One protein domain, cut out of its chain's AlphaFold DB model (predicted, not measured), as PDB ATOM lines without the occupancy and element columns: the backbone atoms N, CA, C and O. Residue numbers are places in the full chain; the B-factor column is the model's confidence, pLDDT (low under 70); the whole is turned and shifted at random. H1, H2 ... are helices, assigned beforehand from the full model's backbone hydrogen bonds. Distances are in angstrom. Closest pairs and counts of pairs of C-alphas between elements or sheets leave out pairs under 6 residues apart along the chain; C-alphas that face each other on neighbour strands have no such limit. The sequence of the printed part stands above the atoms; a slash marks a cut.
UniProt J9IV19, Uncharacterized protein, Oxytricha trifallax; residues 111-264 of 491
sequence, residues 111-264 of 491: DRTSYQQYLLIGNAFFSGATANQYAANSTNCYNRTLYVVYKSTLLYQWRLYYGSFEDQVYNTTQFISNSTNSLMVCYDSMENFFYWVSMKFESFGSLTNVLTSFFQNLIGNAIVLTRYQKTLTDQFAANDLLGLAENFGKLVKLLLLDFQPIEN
ATOM      1  N   ASP A 111     -39.500  -1.695  21.361       86.62
ATOM      2  CA  ASP A 111     -40.274  -2.759  22.005       86.62
ATOM      3  C   ASP A 111     -40.692  -2.352  23.427       86.62
ATOM      4  O   ASP A 111     -39.879  -1.940  24.255       86.62
ATOM      5  N   ARG A 112     -41.984  -2.478  23.723       80.25
ATOM      6  CA  ARG A 112     -42.584  -2.100  25.006       80.25
ATOM      7  C   ARG A 112     -42.512  -3.164  26.072       80.25
ATOM      8  O   ARG A 112     -42.587  -2.809  27.250       80.25
ATOM      9  N   THR A 113     -42.398  -4.428  25.681       83.88
ATOM     10  CA  THR A 113     -42.443  -5.566  26.612       83.88
ATOM     11  C   THR A 113     -41.405  -5.410  27.723       83.88
ATOM     12  O   THR A 113     -41.638  -5.791  28.866       83.88
ATOM     13  N   SER A 114     -40.301  -4.732  27.411       87.38
ATOM     14  CA  SER A 114     -39.174  -4.545  28.314       87.38
ATOM     15  C   SER A 114     -39.214  -3.245  29.138       87.38
ATOM     16  O   SER A 114     -38.377  -3.078  30.021       87.38
ATOM     17  N   TYR A 115     -40.161  -2.315  28.919       91.12
ATOM     18  CA  TYR A 115     -40.165  -1.008  29.612       91.12
ATOM     19  C   TYR A 115     -40.204  -1.150  31.138       91.12
ATOM     20  O   TYR A 115     -39.376  -0.563  31.835       91.12
ATOM     21  N   GLN A 116     -41.147  -1.941  31.660       92.94
ATOM     22  CA  GLN A 116     -41.284  -2.146  33.107       92.94
ATOM     23  C   GLN A 116     -40.052  -2.843  33.687       92.94
ATOM     24  O   GLN A 116     -39.581  -2.475  34.761       92.94
ATOM     25  N   GLN A 117     -39.484  -3.799  32.950       93.50
ATOM     26  CA  GLN A 117     -38.278  -4.502  33.368       93.50
ATOM     27  C   GLN A 117     -37.081  -3.546  33.471       93.50
ATOM     28  O   GLN A 117     -36.432  -3.501  34.515       93.50
ATOM     29  N   TYR A 118     -36.824  -2.721  32.450       94.50
ATOM     30  CA  TYR A 118     -35.750  -1.723  32.494       94.50
ATOM     31  C   TYR A 118     -35.980  -0.671  33.579       94.50
ATOM     32  O   TYR A 118     -35.037  -0.278  34.271       94.50
ATOM     33  N   LEU A 119     -37.226  -0.236  33.773       95.69
ATOM     34  CA  LEU A 119     -37.574   0.714  34.823       95.69
ATOM     35  C   LEU A 119     -37.238   0.155  36.209       95.69
ATOM     36  O   LEU A 119     -36.580   0.833  36.999       95.69
ATOM     37  N   LEU A 120     -37.652  -1.078  36.505       96.62
ATOM     38  CA  LEU A 120     -37.398  -1.716  37.796       96.62
ATOM     39  C   LEU A 120     -35.905  -1.999  38.011       96.62
ATOM     40  O   LEU A 120     -35.370  -1.642  39.060       96.62
ATOM     41  N   ILE A 121     -35.220  -2.564  37.010       96.62
ATOM     42  CA  ILE A 121     -33.781  -2.874  37.074       96.62
ATOM     43  C   ILE A 121     -32.959  -1.603  37.302       96.62
ATOM     44  O   ILE A 121     -32.111  -1.559  38.192       96.62
ATOM     45  N   GLY A 122     -33.220  -0.543  36.536       96.56
ATOM     46  CA  GLY A 122     -32.477   0.701  36.699       96.56
ATOM     47  C   GLY A 122     -32.778   1.392  38.025       96.56
ATOM     48  O   GLY A 122     -31.851   1.846  38.689       96.56
ATOM     49  N   ASN A 123     -34.035   1.414  38.481       98.00
ATOM     50  CA  ASN A 123     -34.359   1.957  39.805       98.00
ATOM     51  C   ASN A 123     -33.663   1.184  40.933       98.00
ATOM     52  O   ASN A 123     -33.144   1.812  41.858       98.00
ATOM     53  N   ALA A 124     -33.591  -0.147  40.839       97.88
ATOM     54  CA  ALA A 124     -32.828  -0.972  41.772       97.88
ATOM     55  C   ALA A 124     -31.337  -0.590  41.759       97.88
ATOM     56  O   ALA A 124     -30.760  -0.341  42.818       97.88
ATOM     57  N   PHE A 125     -30.739  -0.425  40.574       98.06
ATOM     58  CA  PHE A 125     -29.359   0.044  40.429       98.06
ATOM     59  C   PHE A 125     -29.127   1.426  41.061       98.06
ATOM     60  O   PHE A 125     -28.242   1.576  41.906       98.06
ATOM     61  N   PHE A 126     -29.929   2.437  40.708       97.44
ATOM     62  CA  PHE A 126     -29.792   3.797  41.248       97.44
ATOM     63  C   PHE A 126     -30.028   3.850  42.765       97.44
ATOM     64  O   PHE A 126     -29.377   4.639  43.456       97.44
ATOM     65  N   SER A 127     -30.925   3.003  43.284       97.88
ATOM     66  CA  SER A 127     -31.157   2.827  44.721       97.88
ATOM     67  C   SER A 127     -29.926   2.244  45.414       97.88
ATOM     68  O   SER A 127     -29.416   2.837  46.366       97.88
ATOM     69  N   GLY A 128     -29.377   1.145  44.887       97.19
ATOM     70  CA  GLY A 128     -28.169   0.513  45.415       97.19
ATOM     71  C   GLY A 128     -26.946   1.430  45.378       97.19
ATOM     72  O   GLY A 128     -26.186   1.498  46.345       97.19
ATOM     73  N   ALA A 129     -26.797   2.206  44.304       96.69
ATOM     74  CA  ALA A 129     -25.754   3.220  44.177       96.69
ATOM     75  C   ALA A 129     -25.994   4.456  45.061       96.69
ATOM     76  O   ALA A 129     -25.118   5.313  45.170       96.69
ATOM     77  N   THR A 130     -27.172   4.582  45.683       96.88
ATOM     78  CA  THR A 130     -27.626   5.790  46.392       96.88
ATOM     79  C   THR A 130     -27.419   7.063  45.568       96.88
ATOM     80  O   THR A 130     -27.027   8.101  46.092       96.88
ATOM     81  N   ALA A 131     -27.658   6.984  44.259       96.25
ATOM     82  CA  ALA A 131     -27.174   7.972  43.298       96.25
ATOM     83  C   ALA A 131     -27.672   9.403  43.565       96.25
ATOM     84  O   ALA A 131     -26.913  10.351  43.382       96.25
ATOM     85  N   ASN A 132     -28.884   9.559  44.113       96.62
ATOM     86  CA  ASN A 132     -29.432  10.869  44.482       96.62
ATOM     87  C   ASN A 132     -28.616  11.601  45.571       96.62
ATOM     88  O   ASN A 132     -28.796  12.803  45.737       96.62
ATOM     89  N   GLN A 133     -27.736  10.910  46.311       95.88
ATOM     90  CA  GLN A 133     -26.807  11.541  47.265       95.88
ATOM     91  C   GLN A 133     -25.656  12.279  46.564       95.88
ATOM     92  O   GLN A 133     -25.117  13.232  47.119       95.88
ATOM     93  N   TYR A 134     -25.283  11.838  45.362       93.94
ATOM     94  CA  TYR A 134     -24.154  12.367  44.585       93.94
ATOM     95  C   TYR A 134     -24.615  13.248  43.425       93.94
ATOM     96  O   TYR A 134     -23.942  14.197  43.042       93.94
ATOM     97  N   ALA A 135     -25.774  12.914  42.867       96.00
ATOM     98  CA  ALA A 135     -26.374  13.539  41.709       96.00
ATOM     99  C   ALA A 135     -27.873  13.676  41.985       96.00
ATOM    100  O   ALA A 135     -28.650  12.757  41.716       96.00
ATOM    101  N   ALA A 136     -28.286  14.799  42.578       95.94
ATOM    102  CA  ALA A 136     -29.698  15.035  42.859       95.94
ATOM    103  C   ALA A 136     -30.532  14.840  41.580       95.94
ATOM    104  O   ALA A 136     -30.096  15.185  40.486       95.94
ATOM    105  N   ASN A 137     -31.723  14.252  41.715       95.50
ATOM    106  CA  ASN A 137     -32.613  13.915  40.600       95.50
ATOM    107  C   ASN A 137     -32.118  12.831  39.620       95.50
ATOM    108  O   ASN A 137     -32.788  12.622  38.607       95.50
ATOM    109  N   SER A 138     -31.050  12.076  39.898       96.56
ATOM    110  CA  SER A 138     -30.567  11.024  38.982       96.56
ATOM    111  C   SER A 138     -31.617   9.949  38.690       96.56
ATOM    112  O   SER A 138     -31.830   9.577  37.536       96.56
ATOM    113  N   THR A 139     -32.342   9.490  39.715       97.31
ATOM    114  CA  THR A 139     -33.425   8.506  39.539       97.31
ATOM    115  C   THR A 139     -34.571   9.086  38.704       97.31
ATOM    116  O   THR A 139     -35.128   8.410  37.841       97.31
ATOM    117  N   ASN A 140     -34.895  10.366  38.911       97.12
ATOM    118  CA  ASN A 140     -35.929  11.055  38.139       97.12
ATOM    119  C   ASN A 140     -35.512  11.250  36.678       97.12
ATOM    120  O   ASN A 140     -36.339  11.052  35.790       97.12
ATOM    121  N   CYS A 141     -34.248  11.603  36.425       97.69
ATOM    122  CA  CYS A 141     -33.678  11.664  35.083       97.69
ATOM    123  C   CYS A 141     -33.831  10.315  34.374       97.69
ATOM    124  O   CYS A 141     -34.412  10.264  33.293       97.69
ATOM    125  N   TYR A 142     -33.407   9.218  35.007       97.44
ATOM    126  CA  TYR A 142     -33.527   7.878  34.429       97.44
ATOM    127  C   TYR A 142     -34.975   7.519  34.071       97.44
ATOM    128  O   TYR A 142     -35.270   7.166  32.927       97.44
ATOM    129  N   ASN A 143     -35.895   7.687  35.022       97.25
ATOM    130  CA  ASN A 143     -37.309   7.366  34.827       97.25
ATOM    131  C   ASN A 143     -37.937   8.199  33.699       97.25
ATOM    132  O   ASN A 143     -38.686   7.672  32.876       97.25
ATOM    133  N   ARG A 144     -37.607   9.495  33.622       96.50
ATOM    134  CA  ARG A 144     -38.084  10.387  32.555       96.50
ATOM    135  C   ARG A 144     -37.489  10.041  31.195       96.50
ATOM    136  O   ARG A 144     -38.209  10.096  30.200       96.50
ATOM    137  N   THR A 145     -36.220   9.654  31.139       95.94
ATOM    138  CA  THR A 145     -35.571   9.206  29.901       95.94
ATOM    139  C   THR A 145     -36.232   7.940  29.372       95.94
ATOM    140  O   THR A 145     -36.637   7.913  28.212       95.94
ATOM    141  N   LEU A 146     -36.451   6.929  30.221       95.75
ATOM    142  CA  LEU A 146     -37.182   5.726  29.814       95.75
ATOM    143  C   LEU A 146     -38.612   6.043  29.367       95.75
ATOM    144  O   LEU A 146     -39.076   5.499  28.368       95.75
ATOM    145  N   TYR A 147     -39.307   6.944  30.066       95.00
ATOM    146  CA  TYR A 147     -40.642   7.377  29.660       95.00
ATOM    147  C   TYR A 147     -40.634   8.024  28.266       95.00
ATOM    148  O   TYR A 147     -41.494   7.722  27.434       95.00
ATOM    149  N   VAL A 148     -39.658   8.887  27.971       94.38
ATOM    150  CA  VAL A 148     -39.530   9.496  26.640       94.38
ATOM    151  C   VAL A 148     -39.253   8.427  25.586       94.38
ATOM    152  O   VAL A 148     -39.975   8.356  24.591       94.38
ATOM    153  N   VAL A 149     -38.274   7.553  25.824       93.25
ATOM    154  CA  VAL A 149     -37.855   6.517  24.869       93.25
ATOM    155  C   VAL A 149     -38.985   5.527  24.576       93.25
ATOM    156  O   VAL A 149     -39.346   5.361  23.415       93.25
ATOM    157  N   TYR A 150     -39.588   4.915  25.595       92.00
ATOM    158  CA  TYR A 150     -40.534   3.808  25.404       92.00
ATOM    159  C   TYR A 150     -41.993   4.252  25.229       92.00
ATOM    160  O   TYR A 150     -42.749   3.603  24.500       92.00
ATOM    161  N   LYS A 151     -42.417   5.343  25.884       90.81
ATOM    162  CA  LYS A 151     -43.804   5.836  25.788       90.81
ATOM    163  C   LYS A 151     -43.939   6.992  24.802       90.81
ATOM    164  O   LYS A 151     -44.710   6.886  23.848       90.81
ATOM    165  N   SER A 152     -43.181   8.075  24.994       91.94
ATOM    166  CA  SER A 152     -43.370   9.302  24.198       91.94
ATOM    167  C   SER A 152     -42.984   9.121  22.731       91.94
ATOM    168  O   SER A 152     -43.703   9.607  21.862       91.94
ATOM    169  N   THR A 153     -41.897   8.401  22.439       92.00
ATOM    170  CA  THR A 153     -41.452   8.134  21.058       92.00
ATOM    171  C   THR A 153     -42.500   7.356  20.272       92.00
ATOM    172  O   THR A 153     -42.792   7.708  19.132       92.00
ATOM    173  N   LEU A 154     -43.121   6.339  20.880       89.31
ATOM    174  CA  LEU A 154     -44.143   5.565  20.181       89.31
ATOM    175  C   LEU A 154     -45.402   6.400  19.946       89.31
ATOM    176  O   LEU A 154     -45.923   6.430  18.836       89.31
ATOM    177  N   LEU A 155     -45.863   7.135  20.961       90.12
ATOM    178  CA  LEU A 155     -46.996   8.044  20.799       90.12
ATOM    179  C   LEU A 155     -46.737   9.081  19.693       90.12
ATOM    180  O   LEU A 155     -47.623   9.375  18.892       90.12
ATOM    181  N   TYR A 156     -45.514   9.606  19.624       93.56
ATOM    182  CA  TYR A 156     -45.082  10.516  18.571       93.56
ATOM    183  C   TYR A 156     -45.115   9.857  17.185       93.56
ATOM    184  O   TYR A 156     -45.688  10.431  16.262       93.56
ATOM    185  N   GLN A 157     -44.590   8.639  17.048       92.62
ATOM    186  CA  GLN A 157     -44.612   7.882  15.794       92.62
ATOM    187  C   GLN A 157     -46.043   7.676  15.273       92.62
ATOM    188  O   GLN A 157     -46.324   7.914  14.097       92.62
ATOM    189  N   TRP A 158     -46.967   7.296  16.155       89.88
ATOM    190  CA  TRP A 158     -48.382   7.133  15.816       89.88
ATOM    191  C   TRP A 158     -49.026   8.449  15.374       89.88
ATOM    192  O   TRP A 158     -49.708   8.504  14.349       89.88
ATOM    193  N   ARG A 159     -48.774   9.531  16.114       92.25
ATOM    194  CA  ARG A 159     -49.287  10.869  15.791       92.25
ATOM    195  C   ARG A 159     -48.735  11.412  14.473       92.25
ATOM    196  O   ARG A 159     -49.458  12.108  13.767       92.25
ATOM    197  N   LEU A 160     -47.489  11.089  14.125       91.25
ATOM    198  CA  LEU A 160     -46.916  11.444  12.828       91.25
ATOM    199  C   LEU A 160     -47.590  10.704  11.675       91.25
ATOM    200  O   LEU A 160     -47.854  11.310  10.642       91.25
ATOM    201  N   TYR A 161     -47.861   9.411  11.849       93.12
ATOM    202  CA  TYR A 161     -48.408   8.580  10.780       93.12
ATOM    203  C   TYR A 161     -49.847   8.966  10.411       93.12
ATOM    204  O   TYR A 161     -50.185   9.037   9.233       93.12
ATOM    205  N   TYR A 162     -50.690   9.235  11.413       91.50
ATOM    206  CA  TYR A 162     -52.115   9.523  11.205       91.50
ATOM    207  C   TYR A 162     -52.468  11.019  11.189       91.50
ATOM    208  O   TYR A 162     -53.601  11.372  10.861       91.50
ATOM    209  N   GLY A 163     -51.539  11.901  11.564       92.31
ATOM    210  CA  GLY A 163     -51.791  13.338  11.679       92.31
ATOM    211  C   GLY A 163     -51.749  14.083  10.344       92.31
ATOM    212  O   GLY A 163     -50.977  13.737   9.446       92.31
ATOM    213  N   SER A 164     -52.532  15.162  10.236       94.06
ATOM    214  CA  SER A 164     -52.367  16.159   9.170       94.06
ATOM    215  C   SER A 164     -51.021  16.889   9.298       94.06
ATOM    216  O   SER A 164     -50.366  16.806  10.332       94.06
ATOM    217  N   PHE A 165     -50.601  17.662   8.290       86.44
ATOM    218  CA  PHE A 165     -49.368  18.461   8.393       86.44
ATOM    219  C   PHE A 165     -49.372  19.412   9.609       86.44
ATOM    220  O   PHE A 165     -48.360  19.542  10.295       86.44
ATOM    221  N   GLU A 166     -50.517  20.037   9.920       87.38
ATOM    222  CA  GLU A 166     -50.683  20.896  11.107       87.38
ATOM    223  C   GLU A 166     -50.472  20.088  12.399       87.38
ATOM    224  O   GLU A 166     -49.688  20.487  13.266       87.38
ATOM    225  N   ASP A 167     -51.085  18.903  12.484       91.00
ATOM    226  CA  ASP A 167     -50.922  18.004  13.628       91.00
ATOM    227  C   ASP A 167     -49.485  17.494  13.746       91.00
ATOM    228  O   ASP A 167     -48.961  17.379  14.851       91.00
ATOM    229  N   GLN A 168     -48.817  17.200  12.631       90.06
ATOM    230  CA  GLN A 168     -47.431  16.736  12.619       90.06
ATOM    231  C   GLN A 168     -46.493  17.805  13.182       90.06
ATOM    232  O   GLN A 168     -45.678  17.496  14.052       90.06
ATOM    233  N   VAL A 169     -46.636  19.068  12.767       85.75
ATOM    234  CA  VAL A 169     -45.844  20.184  13.316       85.75
ATOM    235  C   VAL A 169     -46.120  20.363  14.813       85.75
ATOM    236  O   VAL A 169     -45.183  20.479  15.614       85.75
ATOM    237  N   TYR A 170     -47.390  20.329  15.225       91.62
ATOM    238  CA  TYR A 170     -47.763  20.452  16.635       91.62
ATOM    239  C   TYR A 170     -47.192  19.309  17.485       91.62
ATOM    240  O   TYR A 170     -46.524  19.552  18.491       91.62
ATOM    241  N   ASN A 171     -47.388  18.064  17.054       91.94
ATOM    242  CA  ASN A 171     -46.934  16.878  17.774       91.94
ATOM    243  C   ASN A 171     -45.407  16.775  17.813       91.94
ATOM    244  O   ASN A 171     -44.859  16.386  18.842       91.94
ATOM    245  N   THR A 172     -44.713  17.187  16.748       91.62
ATOM    246  CA  THR A 172     -43.241  17.251  16.715       91.62
ATOM    247  C   THR A 172     -42.713  18.248  17.728       91.62
ATOM    248  O   THR A 172     -41.860  17.915  18.550       91.62
ATOM    249  N   THR A 173     -43.241  19.472  17.729       91.12
ATOM    250  CA  THR A 173     -42.777  20.483  18.684       91.12
ATOM    251  C   THR A 173     -43.129  20.111  20.121       91.12
ATOM    252  O   THR A 173     -42.301  20.302  21.011       91.12
ATOM    253  N   GLN A 174     -44.300  19.511  20.354       92.75
ATOM    254  CA  GLN A 174     -44.692  19.008  21.670       92.75
ATOM    255  C   GLN A 174     -43.749  17.896  22.148       92.75
ATOM    256  O   GLN A 174     -43.289  17.927  23.290       92.75
ATOM    257  N   PHE A 175     -43.418  16.943  21.273       94.38
ATOM    258  CA  PHE A 175     -42.459  15.880  21.565       94.38
ATOM    259  C   PHE A 175     -41.073  16.444  21.904       94.38
ATOM    260  O   PHE A 175     -40.475  16.027  22.897       94.38
ATOM    261  N   ILE A 176     -40.591  17.437  21.146       92.44
ATOM    262  CA  ILE A 176     -39.325  18.132  21.424       92.44
ATOM    263  C   ILE A 176     -39.367  18.806  22.801       92.44
ATOM    264  O   ILE A 176     -38.438  18.638  23.588       92.44
ATOM    265  N   SER A 177     -40.442  19.522  23.136       92.31
ATOM    266  CA  SER A 177     -40.578  20.199  24.435       92.31
ATOM    267  C   SER A 177     -40.619  19.206  25.606       92.31
ATOM    268  O   SER A 177     -39.891  19.379  26.585       92.31
ATOM    269  N   ASN A 178     -41.373  18.109  25.478       92.06
ATOM    270  CA  ASN A 178     -41.414  17.040  26.480       92.06
ATOM    271  C   ASN A 178     -40.052  16.351  26.649       92.06
ATOM    272  O   ASN A 178     -39.599  16.151  27.775       92.06
ATOM    273  N   SER A 179     -39.372  16.044  25.541       94.31
ATOM    274  CA  SER A 179     -38.025  15.459  25.561       94.31
ATOM    275  C   SER A 179     -37.023  16.408  26.214       94.31
ATOM    276  O   SER A 179     -36.204  15.990  27.028       94.31
ATOM    277  N   THR A 180     -37.141  17.707  25.938       94.31
ATOM    278  CA  THR A 180     -36.269  18.730  26.523       94.31
ATOM    279  C   THR A 180     -36.501  18.892  28.018       94.31
ATOM    280  O   THR A 180     -35.543  19.036  28.764       94.31
ATOM    281  N   ASN A 181     -37.743  18.794  28.493       94.56
ATOM    282  CA  ASN A 181     -38.036  18.782  29.927       94.56
ATOM    283  C   ASN A 181     -37.352  17.602  30.644       94.56
ATOM    284  O   ASN A 181     -36.832  17.752  31.749       94.56
ATOM    285  N   SER A 182     -37.321  16.423  30.016       95.00
ATOM    286  CA  SER A 182     -36.554  15.282  30.529       95.00
ATOM    287  C   SER A 182     -35.050  15.563  30.511       95.00
ATOM    288  O   SER A 182     -34.385  15.347  31.524       95.00
ATOM    289  N   LEU A 183     -34.531  16.130  29.415       95.00
ATOM    290  CA  LEU A 183     -33.126  16.531  29.305       95.00
ATOM    291  C   LEU A 183     -32.727  17.565  30.360       95.00
ATOM    292  O   LEU A 183     -31.648  17.440  30.916       95.00
ATOM    293  N   MET A 184     -33.580  18.535  30.692       95.81
ATOM    294  CA  MET A 184     -33.314  19.532  31.739       95.81
ATOM    295  C   MET A 184     -33.126  18.888  33.117       95.81
ATOM    296  O   MET A 184     -32.208  19.259  33.841       95.81
ATOM    297  N   VAL A 185     -33.938  17.887  33.472       96.19
ATOM    298  CA  VAL A 185     -33.760  17.140  34.734       96.19
ATOM    299  C   VAL A 185     -32.472  16.320  34.720       96.19
ATOM    300  O   VAL A 185     -31.767  16.250  35.723       96.19
ATOM    301  N   CYS A 186     -32.143  15.709  33.584       97.25
ATOM    302  CA  CYS A 186     -30.878  14.999  33.426       97.25
ATOM    303  C   CYS A 186     -29.666  15.929  33.472       97.25
ATOM    304  O   CYS A 186     -28.642  15.571  34.047       97.25
ATOM    305  N   TYR A 187     -29.796  17.129  32.918       96.19
ATOM    306  CA  TYR A 187     -28.760  18.147  32.926       96.19
ATOM    307  C   TYR A 187     -28.480  18.657  34.340       96.19
ATOM    308  O   TYR A 187     -27.323  18.708  34.741       96.19
ATOM    309  N   ASP A 188     -29.529  18.926  35.126       96.06
ATOM    310  CA  ASP A 188     -29.422  19.237  36.559       96.06
ATOM    311  C   ASP A 188     -28.719  18.108  37.330       96.06
ATOM    312  O   ASP A 188     -27.771  18.338  38.080       96.06
ATOM    313  N   SER A 189     -29.118  16.853  37.100       96.56
ATOM    314  CA  SER A 189     -28.458  15.705  37.731       96.56
ATOM    315  C   SER A 189     -26.974  15.602  37.362       96.56
ATOM    316  O   SER A 189     -26.149  15.330  38.238       96.56
ATOM    317  N   MET A 190     -26.625  15.846  36.099       95.88
ATOM    318  CA  MET A 190     -25.246  15.838  35.609       95.88
ATOM    319  C   MET A 190     -24.418  16.983  36.203       95.88
ATOM    320  O   MET A 190     -23.273  16.764  36.595       95.88
ATOM    321  N   GLU A 191     -24.984  18.186  36.297       94.12
ATOM    322  CA  GLU A 191     -24.341  19.344  36.923       94.12
ATOM    323  C   GLU A 191     -24.048  19.074  38.408       94.12
ATOM    324  O   GLU A 191     -22.913  19.252  38.857       94.12
ATOM    325  N   ASN A 192     -25.025  18.547  39.154       95.12
ATOM    326  CA  ASN A 192     -24.840  18.157  40.554       95.12
ATOM    327  C   ASN A 192     -23.741  17.096  40.715       95.12
ATOM    328  O   ASN A 192     -22.876  17.229  41.586       95.12
ATOM    329  N   PHE A 193     -23.731  16.084  39.843       95.12
ATOM    330  CA  PHE A 193     -22.680  15.072  39.835       95.12
ATOM    331  C   PHE A 193     -21.304  15.689  39.574       95.12
ATOM    332  O   PHE A 193     -20.351  15.398  40.292       95.12
ATOM    333  N   PHE A 194     -21.195  16.572  38.580       94.12
ATOM    334  CA  PHE A 194     -19.940  17.233  38.240       94.12
ATOM    335  C   PHE A 194     -19.391  18.054  39.411       94.12
ATOM    336  O   PHE A 194     -18.205  17.939  39.728       94.12
ATOM    337  N   TYR A 195     -20.231  18.838  40.095       93.38
ATOM    338  CA  TYR A 195     -19.801  19.582  41.282       93.38
ATOM    339  C   TYR A 195     -19.375  18.660  42.421       93.38
ATOM    340  O   TYR A 195     -18.348  18.913  43.052       93.38
ATOM    341  N   TRP A 196     -20.118  17.578  42.662       94.44
ATOM    342  CA  TRP A 196     -19.745  16.593  43.672       94.44
ATOM    343  C   TRP A 196     -18.387  15.947  43.356       94.44
ATOM    344  O   TRP A 196     -17.516  15.905  44.227       94.44
ATOM    345  N   VAL A 197     -18.164  15.524  42.104       91.31
ATOM    346  CA  VAL A 197     -16.883  14.966  41.649       91.31
ATOM    347  C   VAL A 197     -15.775  16.008  41.809       91.31
ATOM    348  O   VAL A 197     -14.738  15.699  42.387       91.31
ATOM    349  N   SER A 198     -15.982  17.252  41.369       91.75
ATOM    350  CA  SER A 198     -14.984  18.325  41.494       91.75
ATOM    351  C   SER A 198     -14.586  18.568  42.951       91.75
ATOM    352  O   SER A 198     -13.398  18.581  43.266       91.75
ATOM    353  N   MET A 199     -15.564  18.682  43.854       92.75
ATOM    354  CA  MET A 199     -15.328  18.848  45.292       92.75
ATOM    355  C   MET A 199     -14.562  17.655  45.881       92.75
ATOM    356  O   MET A 199     -13.666  17.835  46.706       92.75
ATOM    357  N   LYS A 200     -14.881  16.431  45.444       90.12
ATOM    358  CA  LYS A 200     -14.135  15.232  45.840       90.12
ATOM    359  C   LYS A 200     -12.701  15.268  45.328       90.12
ATOM    360  O   LYS A 200     -11.793  15.060  46.115       90.12
ATOM    361  N   PHE A 201     -12.460  15.580  44.059       90.19
ATOM    362  CA  PHE A 201     -11.101  15.689  43.518       90.19
ATOM    363  C   PHE A 201     -10.265  16.751  44.244       90.19
ATOM    364  O   PHE A 201      -9.087  16.519  44.525       90.19
ATOM    365  N   GLU A 202     -10.871  17.883  44.602       91.81
ATOM    366  CA  GLU A 202     -10.217  18.925  45.399       91.81
ATOM    367  C   GLU A 202      -9.801  18.423  46.788       91.81
ATOM    368  O   GLU A 202      -8.725  18.793  47.263       91.81
ATOM    369  N   SER A 203     -10.569  17.518  47.410       92.50
ATOM    370  CA  SER A 203     -10.229  16.974  48.730       92.50
ATOM    371  C   SER A 203      -9.014  16.037  48.728       92.50
ATOM    372  O   SER A 203      -8.394  15.859  49.775       92.50
ATOM    373  N   PHE A 204      -8.620  15.472  47.580       91.19
ATOM    374  CA  PHE A 204      -7.392  14.669  47.457       91.19
ATOM    375  C   PHE A 204      -6.139  15.517  47.183       91.19
ATOM    376  O   PHE A 204      -5.015  15.048  47.382       91.19
ATOM    377  N   GLY A 205      -6.293  16.755  46.706       89.50
ATOM    378  CA  GLY A 205      -5.200  17.687  46.403       89.50
ATOM    379  C   GLY A 205      -4.376  17.374  45.141       89.50
ATOM    380  O   GLY A 205      -3.851  18.299  44.521       89.50
ATOM    381  N   SER A 206      -4.264  16.107  44.725       88.50
ATOM    382  CA  SER A 206      -3.592  15.693  43.482       88.50
ATOM    383  C   SER A 206      -4.210  14.424  42.885       88.50
ATOM    384  O   SER A 206      -4.759  13.595  43.608       88.50
ATOM    385  N   LEU A 207      -4.080  14.236  41.565       84.88
ATOM    386  CA  LEU A 207      -4.531  13.015  40.883       84.88
ATOM    387  C   LEU A 207      -3.799  11.764  41.397       84.88
ATOM    388  O   LEU A 207      -4.414  10.711  41.539       84.88
ATOM    389  N   THR A 208      -2.512  11.887  41.736       87.81
ATOM    390  CA  THR A 208      -1.742  10.799  42.353       87.81
ATOM    391  C   THR A 208      -2.391  10.356  43.660       87.81
ATOM    392  O   THR A 208      -2.610   9.166  43.851       87.81
ATOM    393  N   ASN A 209      -2.801  11.298  44.515       87.75
ATOM    394  CA  ASN A 209      -3.477  10.978  45.773       87.75
ATOM    395  C   ASN A 209      -4.853  10.342  45.550       87.75
ATOM    396  O   ASN A 209      -5.232   9.461  46.322       87.75
ATOM    397  N   VAL A 210      -5.585  10.749  44.506       88.62
ATOM    398  CA  VAL A 210      -6.847  10.099  44.107       88.62
ATOM    399  C   VAL A 210      -6.588   8.635  43.762       88.62
ATOM    400  O   VAL A 210      -7.227   7.760  44.336       88.62
ATOM    401  N   LEU A 211      -5.624   8.360  42.877       89.25
ATOM    402  CA  LEU A 211      -5.293   6.997  42.448       89.25
ATOM    403  C   LEU A 211      -4.763   6.147  43.604       89.25
ATOM    404  O   LEU A 211      -5.215   5.020  43.793       89.25
ATOM    405  N   THR A 212      -3.852   6.677  44.422       89.25
ATOM    406  CA  THR A 212      -3.336   5.969  45.601       89.25
ATOM    407  C   THR A 212      -4.451   5.677  46.602       89.25
ATOM    408  O   THR A 212      -4.542   4.550  47.085       89.25
ATOM    409  N   SER A 213      -5.336   6.643  46.875       89.94
ATOM    410  CA  SER A 213      -6.495   6.431  47.752       89.94
ATOM    411  C   SER A 213      -7.456   5.405  47.173       89.94
ATOM    412  O   SER A 213      -7.918   4.537  47.907       89.94
ATOM    413  N   PHE A 214      -7.714   5.446  45.868       91.88
ATOM    414  CA  PHE A 214      -8.528   4.451  45.181       91.88
ATOM    415  C   PHE A 214      -7.941   3.042  45.344       91.88
ATOM    416  O   PHE A 214      -8.638   2.149  45.822       91.88
ATOM    417  N   PHE A 215      -6.650   2.839  45.054       90.88
ATOM    418  CA  PHE A 215      -6.007   1.529  45.206       90.88
ATOM    419  C   PHE A 215      -5.967   1.051  46.662       90.88
ATOM    420  O   PHE A 215      -6.225  -0.123  46.920       90.88
ATOM    421  N   GLN A 216      -5.692   1.933  47.626       88.44
ATOM    422  CA  GLN A 216      -5.702   1.557  49.041       88.44
ATOM    423  C   GLN A 216      -7.103   1.194  49.533       88.44
ATOM    424  O   GLN A 216      -7.253   0.192  50.231       88.44
ATOM    425  N   ASN A 217      -8.131   1.948  49.138       87.88
ATOM    426  CA  ASN A 217      -9.516   1.596  49.445       87.88
ATOM    427  C   ASN A 217      -9.914   0.282  48.757       87.88
ATOM    428  O   ASN A 217     -10.600  -0.530  49.367       87.88
ATOM    429  N   LEU A 218      -9.446   0.023  47.533       90.75
ATOM    430  CA  LEU A 218      -9.694  -1.233  46.824       90.75
ATOM    431  C   LEU A 218      -9.061  -2.431  47.547       90.75
ATOM    432  O   LEU A 218      -9.729  -3.443  47.747       90.75
ATOM    433  N   ILE A 219      -7.810  -2.303  48.004       89.12
ATOM    434  CA  ILE A 219      -7.118  -3.343  48.782       89.12
ATOM    435  C   ILE A 219      -7.778  -3.522  50.156       89.12
ATOM    436  O   ILE A 219      -8.062  -4.649  50.560       89.12
ATOM    437  N   GLY A 220      -8.078  -2.427  50.859       86.31
ATOM    438  CA  GLY A 220      -8.736  -2.458  52.169       86.31
ATOM    439  C   GLY A 220     -10.135  -3.076  52.114       86.31
ATOM    440  O   GLY A 220     -10.537  -3.798  53.027       86.31
ATOM    441  N   ASN A 221     -10.844  -2.875  51.003       89.75
ATOM    442  CA  ASN A 221     -12.163  -3.445  50.764       89.75
ATOM    443  C   ASN A 221     -12.130  -4.801  50.047       89.75
ATOM    444  O   ASN A 221     -13.200  -5.324  49.744       89.75
ATOM    445  N   ALA A 222     -10.970  -5.429  49.817       91.06
ATOM    446  CA  ALA A 222     -10.885  -6.697  49.085       91.06
ATOM    447  C   ALA A 222     -11.810  -7.787  49.666       91.06
ATOM    448  O   ALA A 222     -12.537  -8.447  48.927       91.06
ATOM    449  N   ILE A 223     -11.882  -7.909  50.999       88.62
ATOM    450  CA  ILE A 223     -12.781  -8.861  51.683       88.62
ATOM    451  C   ILE A 223     -14.261  -8.530  51.425       88.62
ATOM    452  O   ILE A 223     -15.107  -9.423  51.324       88.62
ATOM    453  N   VAL A 224     -14.605  -7.243  51.363       90.38
ATOM    454  CA  VAL A 224     -15.965  -6.780  51.060       90.38
ATOM    455  C   VAL A 224     -16.294  -7.058  49.589       90.38
ATOM    456  O   VAL A 224     -17.385  -7.544  49.301       90.38
ATOM    457  N   LEU A 225     -15.339  -6.864  48.675       90.81
ATOM    458  CA  LEU A 225     -15.487  -7.179  47.252       90.81
ATOM    459  C   LEU A 225     -15.721  -8.674  47.015       90.81
ATOM    460  O   LEU A 225     -16.622  -9.023  46.257       90.81
ATOM    461  N   THR A 226     -15.006  -9.563  47.713       92.50
ATOM    462  CA  THR A 226     -15.263 -11.014  47.636       92.50
ATOM    463  C   THR A 226     -16.675 -11.368  48.111       92.50
ATOM    464  O   THR A 226     -17.326 -12.237  47.529       92.50
ATOM    465  N   ARG A 227     -17.190 -10.677  49.140       92.50
ATOM    466  CA  ARG A 227     -18.581 -10.850  49.590       92.50
ATOM    467  C   ARG A 227     -19.579 -10.400  48.525       92.50
ATOM    468  O   ARG A 227     -20.484 -11.169  48.217       92.50
ATOM    469  N   TYR A 228     -19.386  -9.226  47.921       92.62
ATOM    470  CA  TYR A 228     -20.240  -8.762  46.821       92.62
ATOM    471  C   TYR A 228     -20.183  -9.693  45.610       92.62
ATOM    472  O   TYR A 228     -21.231 -10.026  45.072       92.62
ATOM    473  N   GLN A 229     -19.002 -10.175  45.215       94.12
ATOM    474  CA  GLN A 229     -18.860 -11.135  44.118       94.12
ATOM    475  C   GLN A 229     -19.688 -12.399  44.368       94.12
ATOM    476  O   GLN A 229     -20.397 -12.861  43.469       94.12
ATOM    477  N   LYS A 230     -19.638 -12.940  45.593       96.12
ATOM    478  CA  LYS A 230     -20.455 -14.093  45.973       96.12
ATOM    479  C   LYS A 230     -21.945 -13.762  45.900       96.12
ATOM    480  O   LYS A 230     -22.674 -14.479  45.232       96.12
ATOM    481  N   THR A 231     -22.386 -12.657  46.504       96.19
ATOM    482  CA  THR A 231     -23.798 -12.242  46.466       96.19
ATOM    483  C   THR A 231     -24.308 -12.034  45.038       96.19
ATOM    484  O   THR A 231     -25.410 -12.474  44.727       96.19
ATOM    485  N   LEU A 232     -23.509 -11.424  44.159       95.12
ATOM    486  CA  LEU A 232     -23.853 -11.259  42.743       95.12
ATOM    487  C   LEU A 232     -23.969 -12.618  42.038       95.12
ATOM    488  O   LEU A 232     -24.910 -12.828  41.280       95.12
ATOM    489  N   THR A 233     -23.057 -13.555  42.318       96.19
ATOM    490  CA  THR A 233     -23.120 -14.929  41.780       96.19
ATOM    491  C   THR A 233     -24.372 -15.664  42.256       96.19
ATOM    492  O   THR A 233     -25.049 -16.302  41.453       96.19
ATOM    493  N   ASP A 234     -24.702 -15.546  43.542       97.12
ATOM    494  CA  ASP A 234     -25.861 -16.203  44.146       97.12
ATOM    495  C   ASP A 234     -27.176 -15.639  43.572       97.12
ATOM    496  O   ASP A 234     -28.067 -16.401  43.202       97.12
ATOM    497  N   GLN A 235     -27.288 -14.314  43.421       96.50
ATOM    498  CA  GLN A 235     -28.456 -13.668  42.803       96.50
ATOM    499  C   GLN A 235     -28.592 -13.997  41.322       96.50
ATOM    500  O   GLN A 235     -29.701 -14.208  40.834       96.50
ATOM    501  N   PHE A 236     -27.464 -14.080  40.618       95.12
ATOM    502  CA  PHE A 236     -27.442 -14.514  39.231       95.12
ATOM    503  C   PHE A 236     -27.945 -15.955  39.089       95.12
ATOM    504  O   PHE A 236     -28.827 -16.218  38.275       95.12
ATOM    505  N   ALA A 237     -27.457 -16.874  39.929       97.06
ATOM    506  CA  ALA A 237     -27.919 -18.262  39.954       97.06
ATOM    507  C   ALA A 237     -29.408 -18.388  40.328       97.06
ATOM    508  O   ALA A 237     -30.087 -19.292  39.847       97.06
ATOM    509  N   ALA A 238     -29.924 -17.470  41.149       97.69
ATOM    510  CA  ALA A 238     -31.334 -17.402  41.528       97.69
ATOM    511  C   ALA A 238     -32.235 -16.691  40.497       97.69
ATOM    512  O   ALA A 238     -33.446 -16.632  40.706       97.69
ATOM    513  N   ASN A 239     -31.678 -16.148  39.407       96.38
ATOM    514  CA  ASN A 239     -32.389 -15.305  38.437       96.38
ATOM    515  C   ASN A 239     -33.072 -14.065  39.070       96.38
ATOM    516  O   ASN A 239     -34.095 -13.580  38.583       96.38
ATOM    517  N   ASP A 240     -32.504 -13.530  40.156       97.31
ATOM    518  CA  ASP A 240     -32.971 -12.310  40.827       97.31
ATOM    519  C   ASP A 240     -32.295 -11.070  40.218       97.31
ATOM    520  O   ASP A 240     -31.311 -10.532  40.735       97.31
ATOM    521  N   LEU A 241     -32.819 -10.616  39.075       96.06
ATOM    522  CA  LEU A 241     -32.271  -9.472  38.335       96.06
ATOM    523  C   LEU A 241     -32.321  -8.155  39.124       96.06
ATOM    524  O   LEU A 241     -31.440  -7.310  38.957       96.06
ATOM    525  N   LEU A 242     -33.338  -7.961  39.971       97.56
ATOM    526  CA  LEU A 242     -33.485  -6.729  40.753       97.56
ATOM    527  C   LEU A 242     -32.441  -6.672  41.859       97.56
ATOM    528  O   LEU A 242     -31.737  -5.667  41.990       97.56
ATOM    529  N   GLY A 243     -32.294  -7.767  42.602       97.25
ATOM    530  CA  GLY A 243     -31.258  -7.879  43.611       97.25
ATOM    531  C   GLY A 243     -29.857  -7.746  43.013       97.25
ATOM    532  O   GLY A 243     -29.014  -7.059  43.601       97.25
ATOM    533  N   LEU A 244     -29.623  -8.340  41.837       97.19
ATOM    534  CA  LEU A 244     -28.362  -8.220  41.103       97.19
ATOM    535  C   LEU A 244     -28.052  -6.755  40.767       97.19
ATOM    536  O   LEU A 244     -26.955  -6.273  41.056       97.19
ATOM    537  N   ALA A 245     -29.020  -6.030  40.201       97.12
ATOM    538  CA  ALA A 245     -28.863  -4.626  39.835       97.12
ATOM    539  C   ALA A 245     -28.616  -3.729  41.057       97.12
ATOM    540  O   ALA A 245     -27.731  -2.871  41.025       97.12
ATOM    541  N   GLU A 246     -29.337  -3.954  42.158       97.75
ATOM    542  CA  GLU A 246     -29.139  -3.218  43.408       97.75
ATOM    543  C   GLU A 246     -27.737  -3.447  43.989       97.75
ATOM    544  O   GLU A 246     -27.034  -2.493  44.337       97.75
ATOM    545  N   ASN A 247     -27.284  -4.699  44.077       97.06
ATOM    546  CA  ASN A 247     -25.950  -5.000  44.600       97.06
ATOM    547  C   ASN A 247     -24.836  -4.528  43.668       97.06
ATOM    548  O   ASN A 247     -23.788  -4.096  44.151       97.06
ATOM    549  N   PHE A 248     -25.073  -4.521  42.357       96.25
ATOM    550  CA  PHE A 248     -24.162  -3.903  41.405       96.25
ATOM    551  C   PHE A 248     -24.073  -2.382  41.617       96.25
ATOM    552  O   PHE A 248     -22.976  -1.831  41.655       96.25
ATOM    553  N   GLY A 249     -25.197  -1.706  41.872       96.31
ATOM    554  CA  GLY A 249     -25.209  -0.293  42.262       96.31
ATOM    555  C   GLY A 249     -24.405  -0.026  43.540       96.31
ATOM    556  O   GLY A 249     -23.578   0.887  43.577       96.31
ATOM    557  N   LYS A 250     -24.571  -0.864  44.574       96.19
ATOM    558  CA  LYS A 250     -23.784  -0.773  45.823       96.19
ATOM    559  C   LYS A 250     -22.287  -0.954  45.573       96.19
ATOM    560  O   LYS A 250     -21.477  -0.249  46.173       96.19
ATOM    561  N   LEU A 251     -21.921  -1.873  44.681       94.75
ATOM    562  CA  LEU A 251     -20.536  -2.103  44.280       94.75
ATOM    563  C   LEU A 251     -19.947  -0.873  43.572       94.75
ATOM    564  O   LEU A 251     -18.852  -0.439  43.923       94.75
ATOM    565  N   VAL A 252     -20.687  -0.275  42.632       94.25
ATOM    566  CA  VAL A 252     -20.298   0.971  41.947       94.25
ATOM    567  C   VAL A 252     -20.097   2.104  42.949       94.25
ATOM    568  O   VAL A 252     -19.082   2.799  42.884       94.25
ATOM    569  N   LYS A 253     -21.011   2.260  43.912       94.25
ATOM    570  CA  LYS A 253     -20.865   3.231  45.003       94.25
ATOM    571  C   LYS A 253     -19.559   3.020  45.769       94.25
ATOM    572  O   LYS A 253     -18.785   3.962  45.907       94.25
ATOM    573  N   LEU A 254     -19.319   1.799  46.249       91.81
ATOM    574  CA  LEU A 254     -18.146   1.459  47.055       91.81
ATOM    575  C   LEU A 254     -16.834   1.706  46.296       91.81
ATOM    576  O   LEU A 254     -15.875   2.207  46.872       91.81
ATOM    577  N   LEU A 255     -16.785   1.332  45.016       89.25
ATOM    578  CA  LEU A 255     -15.561   1.389  44.220       89.25
ATOM    579  C   LEU A 255     -15.282   2.779  43.655       89.25
ATOM    580  O   LEU A 255     -14.145   3.236  43.697       89.25
ATOM    581  N   LEU A 256     -16.294   3.429  43.083       88.94
ATOM    582  CA  LEU A 256     -16.090   4.613  42.249       88.94
ATOM    583  C   LEU A 256     -16.493   5.914  42.940       88.94
ATOM    584  O   LEU A 256     -15.957   6.962  42.585       88.94
ATOM    585  N   LEU A 257     -17.428   5.870  43.894       89.50
ATOM    586  CA  LEU A 257     -18.053   7.082  44.429       89.50
ATOM    587  C   LEU A 257     -17.649   7.382  45.881       89.50
ATOM    588  O   LEU A 257     -17.435   8.537  46.241       89.50
ATOM    589  N   ASP A 258     -17.519   6.375  46.740       87.88
ATOM    590  CA  ASP A 258     -17.368   6.591  48.183       87.88
ATOM    591  C   ASP A 258     -16.043   6.068  48.738       87.88
ATOM    592  O   ASP A 258     -16.008   5.248  49.654       87.88
ATOM    593  N   PHE A 259     -14.933   6.557  48.185       89.75
ATOM    594  CA  PHE A 259     -13.619   6.357  48.787       89.75
ATOM    595  C   PHE A 259     -13.125   7.643  49.456       89.75
ATOM    596  O   PHE A 259     -13.318   8.758  48.960       89.75
ATOM    597  N   GLN A 260     -12.526   7.483  50.636       88.56
ATOM    598  CA  GLN A 260     -12.053   8.596  51.457       88.56
ATOM    599  C   GLN A 260     -10.593   8.929  51.120       88.56
ATOM    600  O   GLN A 260      -9.820   8.013  50.811       88.56
ATOM    601  N   PRO A 261     -10.193  10.216  51.185       87.25
ATOM    602  CA  PRO A 261      -8.791  10.592  51.100       87.25
ATOM    603  C   PRO A 261      -8.023   9.980  52.266       87.25
ATOM    604  O   PRO A 261      -8.477   9.998  53.411       87.25
ATOM    605  N   ILE A 262      -6.845   9.439  51.973       81.69
ATOM    606  CA  ILE A 262      -5.939   8.955  53.011       81.69
ATOM    607  C   ILE A 262      -5.424  10.180  53.763       81.69
ATOM    608  O   ILE A 262      -4.805  11.062  53.166       81.69
ATOM    609  N   GLU A 263      -5.656  10.249  55.074       75.88
ATOM    610  CA  GLU A 263      -5.012  11.280  55.876       75.88
ATOM    611  C   GLU A 263      -3.495  11.090  55.787       75.88
ATOM    612  O   GLU A 263      -2.948  10.102  56.297       75.88
ATOM    613  N   ASN A 264      -2.816  12.067  55.175       62.72
ATOM    614  CA  ASN A 264      -1.358  12.112  55.082       62.72
ATOM    615  C   ASN A 264      -0.698  11.896  56.448       62.72
ATOM    616  O   ASN A 264       0.381  11.335  56.498       62.72
TER     617      ASN A 264
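Overview. This is residues 111 to 264 of the 491 residues of an uncharacterized protein of Oxytricha trifallax (UniProt J9IV19). A flat, loose frame of helices: H2 folds back along long H3, H4 turns off H3's last residues, and hairpin H5-H6 returns until H6 packs on H1. The 154 printed residues, all helix by class, have H1 to H6 in order. The C-alphas' radius of gyration is 20.4 A, their spans 68 by 41 by 19 A.

Arrangement. Start at H3, residues 165 to 204; H2, residues 138 to 162, makes a hairpin with it, C-alphas 141 and 186 closest at 4.7 A. H1, residues 115 to 128, touches H2, C-alphas 126 and 139 closest at 6.2 A. H4, residues 207 to 220, only just touches H3, only at the corner, C-alphas 204 and 210 closest at 5.7 A. Hub H6, residues 241 to 257, touches H1, C-alphas 246 and 128 closest at 4.3 A. H5, residues 222 to 237, makes a hairpin with H6, C-alphas 232 and 244 closest at 5.7 A. O i to N i+4 pairs are within hydrogen-bond range throughout H1, H4, H5 and H6, 19 of 21 in H2, 35 of 36 in H3.

Along the chain. From C-alpha 165 at (-49.368, 18.461, 8.393), H3 runs 57.5 A to C-alpha 204 at (-7.392, 14.669, 47.457).

Size, cuts and confidence. The printed part has no cut; residue 264 is under pLDDT 70.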